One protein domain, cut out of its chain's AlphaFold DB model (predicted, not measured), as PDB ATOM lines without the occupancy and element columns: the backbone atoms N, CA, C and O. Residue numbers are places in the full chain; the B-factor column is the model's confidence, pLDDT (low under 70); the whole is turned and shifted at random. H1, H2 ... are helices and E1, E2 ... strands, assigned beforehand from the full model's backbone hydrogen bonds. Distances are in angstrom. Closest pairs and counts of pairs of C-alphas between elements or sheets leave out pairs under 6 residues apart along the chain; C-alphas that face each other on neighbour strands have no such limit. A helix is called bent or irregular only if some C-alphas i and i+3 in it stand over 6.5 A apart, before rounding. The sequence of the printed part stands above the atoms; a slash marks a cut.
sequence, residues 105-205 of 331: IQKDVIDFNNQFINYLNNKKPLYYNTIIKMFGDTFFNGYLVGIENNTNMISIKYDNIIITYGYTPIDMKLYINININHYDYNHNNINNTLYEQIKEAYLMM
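This is residues 105 to 205 of the 331 residues of an uncharacterized protein of viral metagenome (UniProt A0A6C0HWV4). A strongly twisted sheet of four strands has the first part of a long helix, H1, slanting over one face, while the rest of H1 runs on past the sheet. There the short helix H2 folds back beside H1, and H3 crosses H1 nearly at right angles and packs on the strand E4. The printed part has 101 residues, in the order H1 H2 E1 E2 E3 E4 H3; the sheet's order is E1 - E2 - E3 - E4, all antiparallel, and the class is mixed, helices and strands. It is compact, with a radius of gyration of the C-alphas of 13.3 A, and spans 38 by 29 by 26 A.

H1, residues 105 to 123, and H2, residues 128 to 135, form a helical hairpin: they touch with residues 113 to 121 of H1 alone, at a shallow tilt of 8 degrees, opposite ways, and their closest C-alphas, of Leu 120 and Tyr 128, are 6.0 A apart. E1, residues 143 to 148, E2, residues 153 to 158, E3, residues 161 to 167, and E4, residues 174 to 179, form a meander, each strand the antiparallel neighbour of the one before. Within hydrogen-bond range are N 155 and O 146 at 2.8 A between E1 and E2, N 156 and O 163 at 2.8 A between E2 and E3, and N 175 and O 166 at 2.7 A between E3 and E4. The edge strands E1 and E4 are apart. H1 is on the sheet with residues 105 to 112, at a height over the sheet of 10.4 A; the closest C-alphas of H1 and E3, of Val 109 and Tyr 165, are 7.1 A apart. H2 only grazes the sheet with residues 131 to 135. H3, residues 187 to 203, is on the sheet and runs along the strands, at 18 degrees to E4 on the local plane; their closest C-alphas, of Ile 178 and Leu 194, are 7.3 A apart. H1 and H3 make two layers with the sheet, helices on one face of it. H1 and H3 only just touch, with 3 pairs of C-alphas within 8 A, the closest being Phe 116 and Asn 191 at 5.6 A; they stand about perpendicular, at 74 degrees. Every O i to N i+4 pair is within hydrogen-bond range in H1 and H2, and 11 of 13 are in H3.

H1 begins at C-alpha 105 (176.250, 179.543, 136.134) and is 27.0 A long. H2 measures 10.8 A, E1 15.3 A, E2 16.0 A, E3 19.9 A and E4 15.9 A. H3, 24.0 A long, ends at C-alpha 203 (205.769, 185.650, 142.795); it is irregular, with C-alphas 188 and 191 9.1 A apart, and has a kink of 36 degrees near residue 194.

The C-alphas of Leu 126 and Asn 150, the two farthest apart, are 38.9 A from each other. The printed part has no cut and no long link. Its mean pLDDT is 75.0, and 28 residues are under 70, among them residues 168 to 174 and 178 to 188.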
ATOM      1  N   ILE A 105     174.855 179.077 136.094       81.50
ATOM      2  CA  ILE A 105     176.250 179.543 136.134       81.50
ATOM      3  C   ILE A 105     177.039 179.061 137.362       81.50
ATOM      4  O   ILE A 105     178.250 178.891 137.295       81.50
ATOM      5  N   GLN A 106     176.372 178.786 138.489       86.69
ATOM      6  CA  GLN A 106     177.049 178.242 139.671       86.69
ATOM      7  C   GLN A 106     177.484 176.787 139.473       86.69
ATOM      8  O   GLN A 106     178.496 176.384 140.041       86.69
ATOM      9  N   LYS A 107     176.759 176.012 138.654       86.44
ATOM     10  CA  LYS A 107     177.190 174.672 138.241       86.44
ATOM     11  C   LYS A 107     178.452 174.764 137.395       86.44
ATOM     12  O   LYS A 107     179.428 174.090 137.696       86.44
ATOM     13  N   ASP A 108     178.463 175.671 136.423       84.25
ATOM     14  CA  ASP A 108     179.620 175.884 135.550       84.25
ATOM     15  C   ASP A 108     180.859 176.346 136.329       84.25
ATOM     16  O   ASP A 108     181.972 175.900 136.053       84.25
ATOM     17  N   VAL A 109     180.674 177.182 137.356       87.12
ATOM     18  CA  VAL A 109     181.741 177.550 138.301       87.12
ATOM     19  C   VAL A 109     182.319 176.323 139.007       87.12
ATOM     20  O   VAL A 109     183.540 176.192 139.104       87.12
ATOM     21  N   ILE A 110     181.468 175.430 139.518       88.00
ATOM     22  CA  ILE A 110     181.920 174.218 140.217       88.00
ATOM     23  C   ILE A 110     182.620 173.275 139.252       88.00
ATOM     24  O   ILE A 110     183.684 172.758 139.581       88.00
ATOM     25  N   ASP A 111     182.054 173.069 138.068       86.50
ATOM     26  CA  ASP A 111     182.628 172.192 137.055       86.50
ATOM     27  C   ASP A 111     184.001 172.710 136.613       86.50
ATOM     28  O   ASP A 111     184.957 171.935 136.552       86.50
ATOM     29  N   PHE A 112     184.140 174.023 136.405       86.56
ATOM     30  CA  PHE A 112     185.431 174.652 136.140       86.56
ATOM     31  C   PHE A 112     186.419 174.451 137.295       86.56
ATOM     32  O   PHE A 112     187.546 174.003 137.075       86.56
ATOM     33  N   ASN A 113     186.007 174.730 138.535       88.44
ATOM     34  CA  ASN A 113     186.873 174.559 139.699       88.44
ATOM     35  C   ASN A 113     187.316 173.103 139.868       88.44
ATOM     36  O   ASN A 113     188.494 172.851 140.109       88.44
ATOM     37  N   ASN A 114     186.413 172.139 139.686       88.25
ATOM     38  CA  ASN A 114     186.722 170.712 139.752       88.25
ATOM     39  C   ASN A 114     187.711 170.304 138.657       88.25
ATOM     40  O   ASN A 114     188.652 169.553 138.918       88.25
ATOM     41  N   GLN A 115     187.544 170.814 137.433       87.69
ATOM     42  CA  GLN A 115     188.502 170.589 136.349       87.69
ATOM     43  C   GLN A 115     189.880 171.168 136.682       87.69
ATOM     44  O   GLN A 115     190.891 170.501 136.449       87.69
ATOM     45  N   PHE A 116     189.933 172.369 137.256       88.25
ATOM     46  CA  PHE A 116     191.186 172.997 137.658       88.25
ATOM     47  C   PHE A 116     191.862 172.254 138.819       88.25
ATOM     48  O   PHE A 116     193.054 171.959 138.752       88.25
ATOM     49  N   ILE A 117     191.105 171.847 139.841       88.94
ATOM     50  CA  ILE A 117     191.602 171.017 140.949       88.94
ATOM     51  C   ILE A 117     192.133 169.678 140.422       88.94
ATOM     52  O   ILE A 117     193.229 169.266 140.792       88.94
ATOM     53  N   ASN A 118     191.426 169.019 139.501       89.56
ATOM     54  CA  ASN A 118     191.899 167.781 138.876       89.56
ATOM     55  C   ASN A 118     193.189 167.991 138.073       89.56
ATOM     56  O   ASN A 118     194.108 167.175 138.145       89.56
ATOM     57  N   TYR A 119     193.288 169.099 137.340       89.75
ATOM     58  CA  TYR A 119     194.519 169.495 136.661       89.75
ATOM     59  C   TYR A 119     195.690 169.642 137.648       89.75
ATOM     60  O   TYR A 119     196.769 169.090 137.409       89.75
ATOM     61  N   LEU A 120     195.467 170.320 138.779       88.94
ATOM     62  CA  LEU A 120     196.454 170.476 139.848       88.94
ATOM     63  C   LEU A 120     196.835 169.121 140.463       88.94
ATOM     64  O   LEU A 120     198.023 168.840 140.593       88.94
ATOM     65  N   ASN A 121     195.864 168.253 140.766       87.31
ATOM     66  CA  ASN A 121     196.080 166.908 141.323       87.31
ATOM     67  C   ASN A 121     196.940 166.022 140.419       87.31
ATOM     68  O   ASN A 121     197.783 165.271 140.912       87.31
ATOM     69  N   ASN A 122     196.742 166.125 139.105       88.00
ATOM     70  CA  ASN A 122     197.475 165.332 138.124       88.00
ATOM     71  C   ASN A 122     198.911 165.825 137.935       88.00
ATOM     72  O   ASN A 122     199.826 165.013 137.818       88.00
ATOM     73  N   LYS A 123     199.122 167.147 137.894       84.44
ATOM     74  CA  LYS A 123     200.454 167.725 137.666       84.44
ATOM     75  C   LYS A 123     201.280 167.895 138.939       84.44
ATOM     76  O   LYS A 123     202.501 167.937 138.844       84.44
ATOM     77  N   LYS A 124     200.624 168.036 140.094       80.75
ATOM     78  CA  LYS A 124     201.217 168.409 141.391       80.75
ATOM     79  C   LYS A 124     202.291 169.502 141.260       80.75
ATOM     80  O   LYS A 124     203.423 169.294 141.691       80.75
ATOM     81  N   PRO A 125     201.973 170.637 140.612       75.31
ATOM     82  CA  PRO A 125     202.963 171.675 140.355       75.31
ATOM     83  C   PRO A 125     203.389 172.369 141.664       75.31
ATOM     84  O   PRO A 125     202.744 172.188 142.692       75.31
ATOM     85  N   LEU A 126     204.451 173.179 141.652       64.44
ATOM     86  CA  LEU A 126     205.068 173.709 142.879       64.44
ATOM     87  C   LEU A 126     204.073 174.390 143.846       64.44
ATOM     88  O   LEU A 126     204.075 174.097 145.040       64.44
ATOM     89  N   TYR A 127     203.165 175.229 143.335       71.94
ATOM     90  CA  TYR A 127     202.175 175.961 144.147       71.94
ATOM     91  C   TYR A 127     200.878 175.181 144.414       71.94
ATOM     92  O   TYR A 127     199.893 175.744 144.893       71.94
ATOM     93  N   TYR A 128     200.861 173.881 144.112       78.12
ATOM     94  CA  TYR A 128     199.698 172.999 144.221       78.12
ATOM     95  C   TYR A 128     198.947 173.143 145.552       78.12
ATOM     96  O   TYR A 128     197.756 173.443 145.548       78.12
ATOM     97  N   ASN A 129     199.638 172.987 146.687       72.00
ATOM     98  CA  ASN A 129     198.997 173.000 148.007       72.00
ATOM     99  C   ASN A 129     198.386 174.371 148.330       72.00
ATOM    100  O   ASN A 129     197.281 174.454 148.868       72.00
ATOM    101  N   THR A 130     199.091 175.451 147.986       75.06
ATOM    102  CA  THR A 130     198.638 176.825 148.228       75.06
ATOM    103  C   THR A 130     197.392 177.147 147.412       75.06
ATOM    104  O   THR A 130     196.427 177.686 147.964       75.06
ATOM    105  N   ILE A 131     197.405 176.782 146.125       81.69
ATOM    106  CA  ILE A 131     196.318 177.049 145.179       81.69
ATOM    107  C   ILE A 131     195.105 176.167 145.487       81.69
ATOM    108  O   ILE A 131     193.988 176.675 145.518       81.69
ATOM    109  N   ILE A 132     195.290 174.881 145.802       82.69
ATOM    110  CA  ILE A 132     194.166 174.016 146.189       82.69
ATOM    111  C   ILE A 132     193.459 174.546 147.430       82.69
ATOM    112  O   ILE A 132     192.240 174.683 147.414       82.69
ATOM    113  N   LYS A 133     194.197 174.933 148.477       77.94
ATOM    114  CA  LYS A 133     193.585 175.535 149.674       77.94
ATOM    115  C   LYS A 133     192.818 176.827 149.348       77.94
ATOM    116  O   LYS A 133     191.830 177.134 150.009       77.94
ATOM    117  N   MET A 134     193.261 177.585 148.340       81.56
ATOM    118  CA  MET A 134     192.622 178.838 147.921       81.56
ATOM    119  C   MET A 134     191.256 178.615 147.259       81.56
ATOM    120  O   MET A 134     190.304 179.320 147.589       81.56
ATOM    121  N   PHE A 135     191.140 177.641 146.353       84.19
ATOM    122  CA  PHE A 135     189.852 177.281 145.739       84.19
ATOM    123  C   PHE A 135     188.975 176.437 146.674       84.19
ATOM    124  O   PHE A 135     187.746 176.527 146.619       84.19
ATOM    125  N   GLY A 136     189.628 175.703 147.576       77.88
ATOM    126  CA  GLY A 136     189.034 174.773 148.517       77.88
ATOM    127  C   GLY A 136     189.203 173.324 148.066       77.88
ATOM    128  O   GLY A 136     188.899 172.981 146.928       77.88
ATOM    129  N   ASP A 137     189.702 172.475 148.964       66.75
ATOM    130  CA  ASP A 137     189.893 171.036 148.729       66.75
ATOM    131  C   ASP A 137     188.608 170.224 148.946       66.75
ATOM    132  O   ASP A 137     188.371 169.225 148.271       66.75
ATOM    133  N   THR A 138     187.777 170.678 149.883       66.06
ATOM    134  CA  THR A 138     186.582 169.977 150.359       66.06
ATOM    135  C   THR A 138     185.322 170.822 150.167       66.06
ATOM    136  O   THR A 138     184.266 170.292 149.832       66.06
ATOM    137  N   PHE A 139     185.428 172.142 150.353       74.69
ATOM    138  CA  PHE A 139     184.331 173.101 150.194       74.69
ATOM    139  C   PHE A 139     184.785 174.305 149.404       74.69
ATOM    140  O   PHE A 139     185.947 174.681 149.445       74.69
ATOM    141  N   PHE A 140     183.844 174.928 148.711       85.19
ATOM    142  CA  PHE A 140     184.111 176.076 147.871       85.19
ATOM    143  C   PHE A 140     184.517 177.290 148.724       85.19
ATOM    144  O   PHE A 140     183.744 177.727 149.576       85.19
ATOM    145  N   ASN A 141     185.702 177.864 148.486       82.88
ATOM    146  CA  ASN A 141     186.246 178.959 149.310       82.88
ATOM    147  C   ASN A 141     186.063 180.372 148.725       82.88
ATOM    148  O   ASN A 141     186.435 181.363 149.363       82.88
ATOM    149  N   GLY A 142     185.490 180.496 147.528       86.06
ATOM    150  CA  GLY A 142     185.249 181.796 146.905       86.06
ATOM    151  C   GLY A 142     184.082 182.564 147.538       86.06
ATOM    152  O   GLY A 142     183.156 181.983 148.104       86.06
ATOM    153  N   TYR A 143     184.109 183.890 147.418       85.94
ATOM    154  CA  TYR A 143     183.021 184.770 147.852       85.94
ATOM    155  C   TYR A 143     182.616 185.735 146.743       85.94
ATOM    156  O   TYR A 143     183.427 186.151 145.917       85.94
ATOM    157  N   LEU A 144     181.330 186.069 146.715       86.50
ATOM    158  CA  LEU A 144     180.733 186.858 145.650       86.50
ATOM    159  C   LEU A 144     181.129 188.330 145.804       86.50
ATOM    160  O   LEU A 144     180.947 188.904 146.878       86.50
ATOM    161  N   VAL A 145     181.672 188.932 144.745       86.56
ATOM    162  CA  VAL A 145     182.098 190.347 144.741       86.56
ATOM    163  C   VAL A 145     181.438 191.192 143.659       86.56
ATOM    164  O   VAL A 145     181.450 192.414 143.764       86.56
ATOM    165  N   GLY A 146     180.834 190.574 142.646       82.94
ATOM    166  CA  GLY A 146     180.139 191.292 141.584       82.94
ATOM    167  C   GLY A 146     179.146 190.401 140.856       82.94
ATOM    168  O   GLY A 146     179.375 189.199 140.716       82.94
ATOM    169  N   ILE A 147     178.037 190.995 140.424       78.81
ATOM    170  CA  ILE A 147     177.028 190.353 139.583       78.81
ATOM    171  C   ILE A 147     176.598 191.371 138.535       78.81
ATOM    172  O   ILE A 147     176.153 192.466 138.882       78.81
ATOM    173  N   GLU A 148     176.686 190.997 137.266       78.94
ATOM    174  CA  GLU A 148     176.127 191.779 136.170       78.94
ATOM    175  C   GLU A 148     174.946 191.021 135.564       78.94
ATOM    176  O   GLU A 148     175.099 190.081 134.784       78.94
ATOM    177  N   ASN A 149     173.736 191.447 135.934       65.50
ATOM    178  CA  ASN A 149     172.492 190.781 135.532       65.50
ATOM    179  C   ASN A 149     172.261 190.807 134.013       65.50
ATOM    180  O   ASN A 149     171.638 189.904 133.471       65.50
ATOM    181  N   ASN A 150     172.762 191.833 133.319       64.12
ATOM    182  CA  ASN A 150     172.539 191.997 131.879       64.12
ATOM    183  C   ASN A 150     173.355 191.002 131.041       64.12
ATOM    184  O   ASN A 150     172.976 190.689 129.917       64.12
ATOM    185  N   THR A 151     174.472 190.519 131.583       62.66
ATOM    186  CA  THR A 151     175.436 189.636 130.913       62.66
ATOM    187  C   THR A 151     175.506 188.254 131.569       62.66
ATOM    188  O   THR A 151     176.308 187.420 131.149       62.66
ATOM    189  N   ASN A 152     174.666 187.995 132.584       70.62
ATOM    190  CA  ASN A 152     174.742 186.819 133.452       70.62
ATOM    191  C   ASN A 152     176.179 186.565 133.930       70.62
ATOM    192  O   ASN A 152     176.648 185.431 133.889       70.62
ATOM    193  N   MET A 153     176.894 187.618 134.339       80.81
ATOM    194  CA  MET A 153     178.256 187.483 134.851       80.81
ATOM    195  C   MET A 153     178.268 187.455 136.374       80.81
ATOM    196  O   MET A 153     177.570 188.233 137.025       80.81
ATOM    197  N   ILE A 154     179.104 186.588 136.940       85.75
ATOM    198  CA  ILE A 154     179.410 186.545 138.366       85.75
ATOM    199  C   ILE A 154     180.914 186.665 138.574       85.75
ATOM    200  O   ILE A 154     181.703 185.928 137.991       85.75
ATOM    201  N   SER A 155     181.314 187.593 139.432       87.62
ATOM    202  CA  SER A 155     182.696 187.766 139.860       87.62
ATOM    203  C   SER A 155     182.861 187.164 141.242       87.62
ATOM    204  O   SER A 155     182.224 187.590 142.211       87.62
ATOM    205  N   ILE A 156     183.731 186.165 141.327       88.69
ATOM    206  CA  ILE A 156     184.041 185.441 142.550       88.69
ATOM    207  C   ILE A 156     185.474 185.764 142.935       88.69
ATOM    208  O   ILE A 156     186.401 185.605 142.141       88.69
ATOM    209  N   LYS A 157     185.652 186.213 144.172       86.38
ATOM    210  CA  LYS A 157     186.963 186.464 144.745       86.38
ATOM    211  C   LYS A 157     187.431 185.233 145.512       86.38
ATOM    212  O   LYS A 157     186.765 184.781 146.444       86.38
ATOM    213  N   TYR A 158     188.583 184.713 145.116       84.12
ATOM    214  CA  TYR A 158     189.341 183.685 145.810       84.12
ATOM    215  C   TYR A 158     190.552 184.368 146.419       84.12
ATOM    216  O   TYR A 158     191.521 184.672 145.726       84.12
ATOM    217  N   ASP A 159     190.464 184.663 147.713       76.12
ATOM    218  CA  ASP A 159     191.508 185.402 148.414       76.12
ATOM    219  C   ASP A 159     191.862 186.739 147.723       76.12
ATOM    220  O   ASP A 159     191.024 187.634 147.777       76.12
ATOM    221  N   ASN A 160     193.016 186.891 147.060       70.81
ATOM    222  CA  ASN A 160     193.409 188.116 146.342       70.81
ATOM    223  C   ASN A 160     193.072 188.115 144.844       70.81
ATOM    224  O   ASN A 160     193.300 189.112 144.162       70.81
ATOM    225  N   ILE A 161     192.505 187.028 144.331       77.56
ATOM    226  CA  ILE A 161     192.220 186.841 142.909       77.56
ATOM    227  C   ILE A 161     190.727 186.982 142.663       77.56
ATOM    228  O   ILE A 161     189.921 186.452 143.422       77.56
ATOM    229  N   ILE A 162     190.345 187.663 141.584       84.31
ATOM    230  CA  ILE A 162     188.954 187.734 141.133       84.31
ATOM    231  C   ILE A 162     188.839 187.001 139.802       84.31
ATOM    232  O   ILE A 162     189.523 187.340 138.836       84.31
ATOM    233  N   ILE A 163     187.952 186.011 139.757       85.44
ATOM    234  CA  ILE A 163     187.579 185.304 138.534       85.44
ATOM    235  C   ILE A 163     186.137 185.669 138.212       85.44
ATOM    236  O   ILE A 163     185.235 185.471 139.027       85.44
ATOM    237  N   THR A 164     185.928 186.217 137.024       85.62
ATOM    238  CA  THR A 164     184.612 186.516 136.473       85.62
ATOM    239  C   THR A 164     184.205 185.403 135.525       85.62
ATOM    240  O   THR A 164     184.910 185.100 134.568       85.62
ATOM    241  N   TYR A 165     183.050 184.817 135.789       83.19
ATOM    242  CA  TYR A 165     182.402 183.813 134.960       83.19
ATOM    243  C   TYR A 165     181.207 184.475 134.290       83.19
ATOM    244  O   TYR A 165     180.512 185.262 134.924       83.19
ATOM    245  N   GLY A 166     180.952 184.171 133.027       77.81
ATOM    246  CA  GLY A 166     179.843 184.734 132.269       77.81
ATOM    247  C   GLY A 166     179.516 183.901 131.052       77.81
ATOM    248  O   GLY A 166     180.197 182.921 130.777       77.81
ATOM    249  N   TYR A 167     178.529 184.327 130.273       70.56
ATOM    250  CA  TYR A 167     178.310 183.766 128.944       70.56
ATOM    251  C   TYR A 167     178.580 184.825 127.890       70.56
ATOM    252  O   TYR A 167     178.178 185.983 128.022       70.56
ATOM    253  N   THR A 168     179.263 184.427 126.824       65.81
ATOM    254  CA  THR A 168     179.378 185.261 125.633       65.81
ATOM    255  C   THR A 168     177.978 185.496 125.041       65.81
ATOM    256  O   THR A 168     177.216 184.542 124.857       65.81
ATOM    257  N   PRO A 169     177.617 186.742 124.679       59.16
ATOM    258  CA  PRO A 169     176.283 187.044 124.148       59.16
ATOM    259  C   PRO A 169     175.944 186.338 122.826       59.16
ATOM    260  O   PRO A 169     174.777 186.242 122.464       59.16
ATOM    261  N   ILE A 170     176.961 185.894 122.079       60.12
ATOM    262  CA  ILE A 170     176.824 185.468 120.679       60.12
ATOM    263  C   ILE A 170     176.629 183.949 120.555       60.12
ATOM    264  O   ILE A 170     175.858 183.508 119.709       60.12
ATOM    265  N   ASP A 171     177.299 183.144 121.384       63.19
ATOM    266  CA  ASP A 171     177.296 181.676 121.279       63.19
ATOM    267  C   ASP A 171     176.983 180.942 122.593       63.19
ATOM    268  O   ASP A 171     177.082 179.717 122.636       63.19
ATOM    269  N   MET A 172     176.583 181.666 123.652       62.25
ATOM    270  CA  MET A 172     176.299 181.120 124.992       62.25
ATOM    271  C   MET A 172     177.426 180.235 125.548       62.25
ATOM    272  O   MET A 172     177.195 179.373 126.397       62.25
ATOM    273  N   LYS A 173     178.664 180.428 125.081       65.00
ATOM    274  CA  LYS A 173     179.813 179.724 125.641       65.00
ATOM    275  C   LYS A 173     180.209 180.375 126.952       65.00
ATOM    276  O   LYS A 173     180.132 181.595 127.103       65.00
ATOM    277  N   LEU A 174     180.658 179.546 127.888       66.94
ATOM    278  CA  LEU A 174     181.203 180.017 129.150       66.94
ATOM    279  C   LEU A 174     182.430 180.895 128.869       66.94
ATOM    280  O   LEU A 174     183.455 180.439 128.360       66.94
ATOM    281  N   TYR A 175     182.293 182.169 129.200       70.38
ATOM    282  CA  TYR A 175     183.354 183.148 129.275       70.38
ATOM    283  C   TYR A 175     183.943 183.112 130.680       70.38
ATOM    284  O   TYR A 175     183.224 183.210 131.674       70.38
ATOM    285  N   ILE A 176     185.260 182.993 130.759       70.44
ATOM    286  CA  ILE A 176     185.992 183.114 132.010       70.44
ATOM    287  C   ILE A 176     186.975 184.253 131.802       70.44
ATOM    288  O   ILE A 176     187.645 184.324 130.776       70.44
ATOM    289  N   ASN A 177     187.030 185.169 132.754       72.44
ATOM    290  CA  ASN A 177     188.023 186.222 132.816       72.44
ATOM    291  C   ASN A 177     188.689 186.150 134.178       72.44
ATOM    292  O   ASN A 177     188.029 186.160 135.214       72.44
ATOM    293  N   ILE A 178     190.006 186.050 134.160       68.00
ATOM    294  CA  ILE A 178     190.815 186.004 135.362       68.00
ATOM    295  C   ILE A 178     191.442 187.385 135.459       68.00
ATOM    296  O   ILE A 178     192.315 187.729 134.664       68.00
ATOM    297  N   ASN A 179     190.965 188.204 136.395       62.25
ATOM    298  CA  ASN A 179     191.521 189.535 136.581       62.25
ATOM    299  C   ASN A 179     192.783 189.436 137.443       62.25
ATOM    300  O   ASN A 179     192.772 189.708 138.644       62.25
ATOM    301  N   ILE A 180     193.856 188.971 136.808       53.75
ATOM    302  CA  ILE A 180     195.219 188.976 137.324       53.75
ATOM    303  C   ILE A 180     196.057 189.621 136.224       53.75
ATOM    304  O   ILE A 180     196.333 188.970 135.225       53.75
ATOM    305  N   ASN A 181     196.381 190.910 136.371       43.22
ATOM    306  CA  ASN A 181     197.261 191.665 135.470       43.22
ATOM    307  C   ASN A 181     197.064 191.334 133.970       43.22
ATOM    308  O   ASN A 181     197.874 190.628 133.392       43.22
ATOM    309  N   HIS A 182     195.975 191.830 133.365       39.16
ATOM    310  CA  HIS A 182     195.687 191.876 131.915       39.16
ATOM    311  C   HIS A 182     196.616 191.068 130.974       39.16
ATOM    312  O   HIS A 182     197.535 191.635 130.383       39.16
ATOM    313  N   TYR A 183     196.314 189.787 130.736       39.00
ATOM    314  CA  TYR A 183     196.888 189.027 129.615       39.00
ATOM    315  C   TYR A 183     195.815 188.311 128.788       39.00
ATOM    316  O   TYR A 183     194.804 187.841 129.309       39.00
ATOM    317  N   ASP A 184     196.064 188.281 127.478       40.91
ATOM    318  CA  ASP A 184     195.141 187.853 126.429       40.91
ATOM    319  C   ASP A 184     194.946 186.325 126.385       40.91
ATOM    320  O   ASP A 184     195.862 185.541 126.652       40.91
ATOM    321  N   TYR A 185     193.725 185.901 126.054       44.41
ATOM    322  CA  TYR A 185     193.242 184.526 126.208       44.41
ATOM    323  C   TYR A 185     193.663 183.606 125.054       44.41
ATOM    324  O   TYR A 185     193.429 183.905 123.885       44.41
ATOM    325  N   ASN A 186     194.161 182.406 125.377       44.50
ATOM    326  CA  ASN A 186     194.256 181.298 124.424       44.50
ATOM    327  C   ASN A 186     193.477 180.085 124.970       44.50
ATOM    328  O   ASN A 186     193.879 179.463 125.953       44.50
ATOM    329  N   HIS A 187     192.334 179.762 124.351       50.72
ATOM    330  CA  HIS A 187     191.346 178.797 124.864       50.72
ATOM    331  C   HIS A 187     191.864 177.358 125.046       50.72
ATOM    332  O   HIS A 187     191.257 176.581 125.779       50.72
ATOM    333  N   ASN A 188     192.990 176.992 124.430       52.12
ATOM    334  CA  ASN A 188     193.451 175.603 124.386       52.12
ATOM    335  C   ASN A 188     194.129 175.104 125.679       52.12
ATOM    336  O   ASN A 188     194.423 173.913 125.770       52.12
ATOM    337  N   ASN A 189     194.378 175.958 126.685       73.06
ATOM    338  CA  ASN A 189     194.966 175.513 127.957       73.06
ATOM    339  C   ASN A 189     194.611 176.400 129.167       73.06
ATOM    340  O   ASN A 189     195.487 176.817 129.926       73.06
ATOM    341  N   ILE A 190     193.317 176.680 129.357       77.25
ATOM    342  CA  ILE A 190     192.820 177.598 130.398       77.25
ATOM    343  C   ILE A 190     193.325 177.270 131.812       77.25
ATOM    344  O   ILE A 190     193.681 178.174 132.560       77.25
ATOM    345  N   ASN A 191     193.442 175.983 132.157       83.75
ATOM    346  CA  ASN A 191     193.934 175.552 133.467       83.75
ATOM    347  C   ASN A 191     195.422 175.873 133.661       83.75
ATOM    348  O   ASN A 191     195.823 176.310 134.735       83.75
ATOM    349  N   ASN A 192     196.257 175.691 132.635       82.69
ATOM    350  CA  ASN A 192     197.664 176.074 132.732       82.69
ATOM    351  C   ASN A 192     197.820 177.591 132.794       82.69
ATOM    352  O   ASN A 192     198.601 178.073 133.600       82.69
ATOM    353  N   THR A 193     197.060 178.336 131.990       78.06
ATOM    354  CA  THR A 193     197.070 179.804 132.025       78.06
ATOM    355  C   THR A 193     196.654 180.332 133.394       78.06
ATOM    356  O   THR A 193     197.356 181.166 133.954       78.06
ATOM    357  N   LEU A 194     195.570 179.801 133.971       82.69
ATOM    358  CA  LEU A 194     195.139 180.155 135.322       82.69
ATOM    359  C   LEU A 194     196.233 179.845 136.351       82.69
ATOM    360  O   LEU A 194     196.535 180.687 137.188       82.69
ATOM    361  N   TYR A 195     196.855 178.665 136.277       84.12
ATOM    362  CA  TYR A 195     197.955 178.315 137.175       84.12
ATOM    363  C   TYR A 195     199.135 179.293 137.064       84.12
ATOM    364  O   TYR A 195     199.592 179.783 138.094       84.12
ATOM    365  N   GLU A 196     199.604 179.599 135.850       78.06
ATOM    366  CA  GLU A 196     200.732 180.519 135.651       78.06
ATOM    367  C   GLU A 196     200.395 181.938 136.121       78.06
ATOM    368  O   GLU A 196     201.203 182.544 136.814       78.06
ATOM    369  N   GLN A 197     199.183 182.442 135.866       77.69
ATOM    370  CA  GLN A 197     198.768 183.760 136.360       77.69
ATOM    371  C   GLN A 197     198.701 183.812 137.890       77.69
ATOM    372  O   GLN A 197     199.165 184.771 138.502       77.69
ATOM    373  N   ILE A 198     198.155 182.775 138.533       80.19
ATOM    374  CA  ILE A 198     198.140 182.692 139.997       80.19
ATOM    375  C   ILE A 198     199.572 182.635 140.539       80.19
ATOM    376  O   ILE A 198     199.896 183.330 141.501       80.19
ATOM    377  N   LYS A 199     200.436 181.827 139.917       76.50
ATOM    378  CA  LYS A 199     201.857 181.742 140.261       76.50
ATOM    379  C   LYS A 199     202.535 183.106 140.142       76.50
ATOM    380  O   LYS A 199     203.211 183.509 141.079       76.50
ATOM    381  N   GLU A 200     202.349 183.821 139.037       71.69
ATOM    382  CA  GLU A 200     202.915 185.158 138.835       71.69
ATOM    383  C   GLU A 200     202.407 186.149 139.882       71.69
ATOM    384  O   GLU A 200     203.209 186.876 140.462       71.69
ATOM    385  N   ALA A 201     201.109 186.129 140.200       70.38
ATOM    386  CA  ALA A 201     200.554 186.956 141.268       70.38
ATOM    387  C   ALA A 201     201.229 186.682 142.618       70.38
ATOM    388  O   ALA A 201     201.553 187.626 143.332       70.38
ATOM    389  N   TYR A 202     201.487 185.412 142.950       67.81
ATOM    390  CA  TYR A 202     202.214 185.039 144.165       67.81
ATOM    391  C   TYR A 202     203.695 185.422 144.121       67.81
ATOM    392  O   TYR A 202     204.222 185.891 145.123       67.81
ATOM    393  N   LEU A 203     204.366 185.259 142.979       63.31
ATOM    394  CA  LEU A 203     205.769 185.650 142.795       63.31
ATOM    395  C   LEU A 203     205.970 187.170 142.828       63.31
ATOM    396  O   LEU A 203     207.047 187.639 143.182       63.31
ATOM    397  N   MET A 204     204.943 187.938 142.461       61.62
ATOM    398  CA  MET A 204     204.922 189.394 142.588       61.62
ATOM    399  C   MET A 204     204.637 189.870 144.019       61.62
ATOM    400  O   MET A 204     204.788 191.062 144.298       61.62
ATOM    401  N   MET A 205     204.211 188.986 144.931       63.41
ATOM    402  CA  MET A 205     204.107 189.342 146.344       63.41
ATOM    403  C   MET A 205     205.508 189.533 146.925       63.41
ATOM    404  O   MET A 205     206.437 188.791 146.617       63.41
TER     405      MET A 205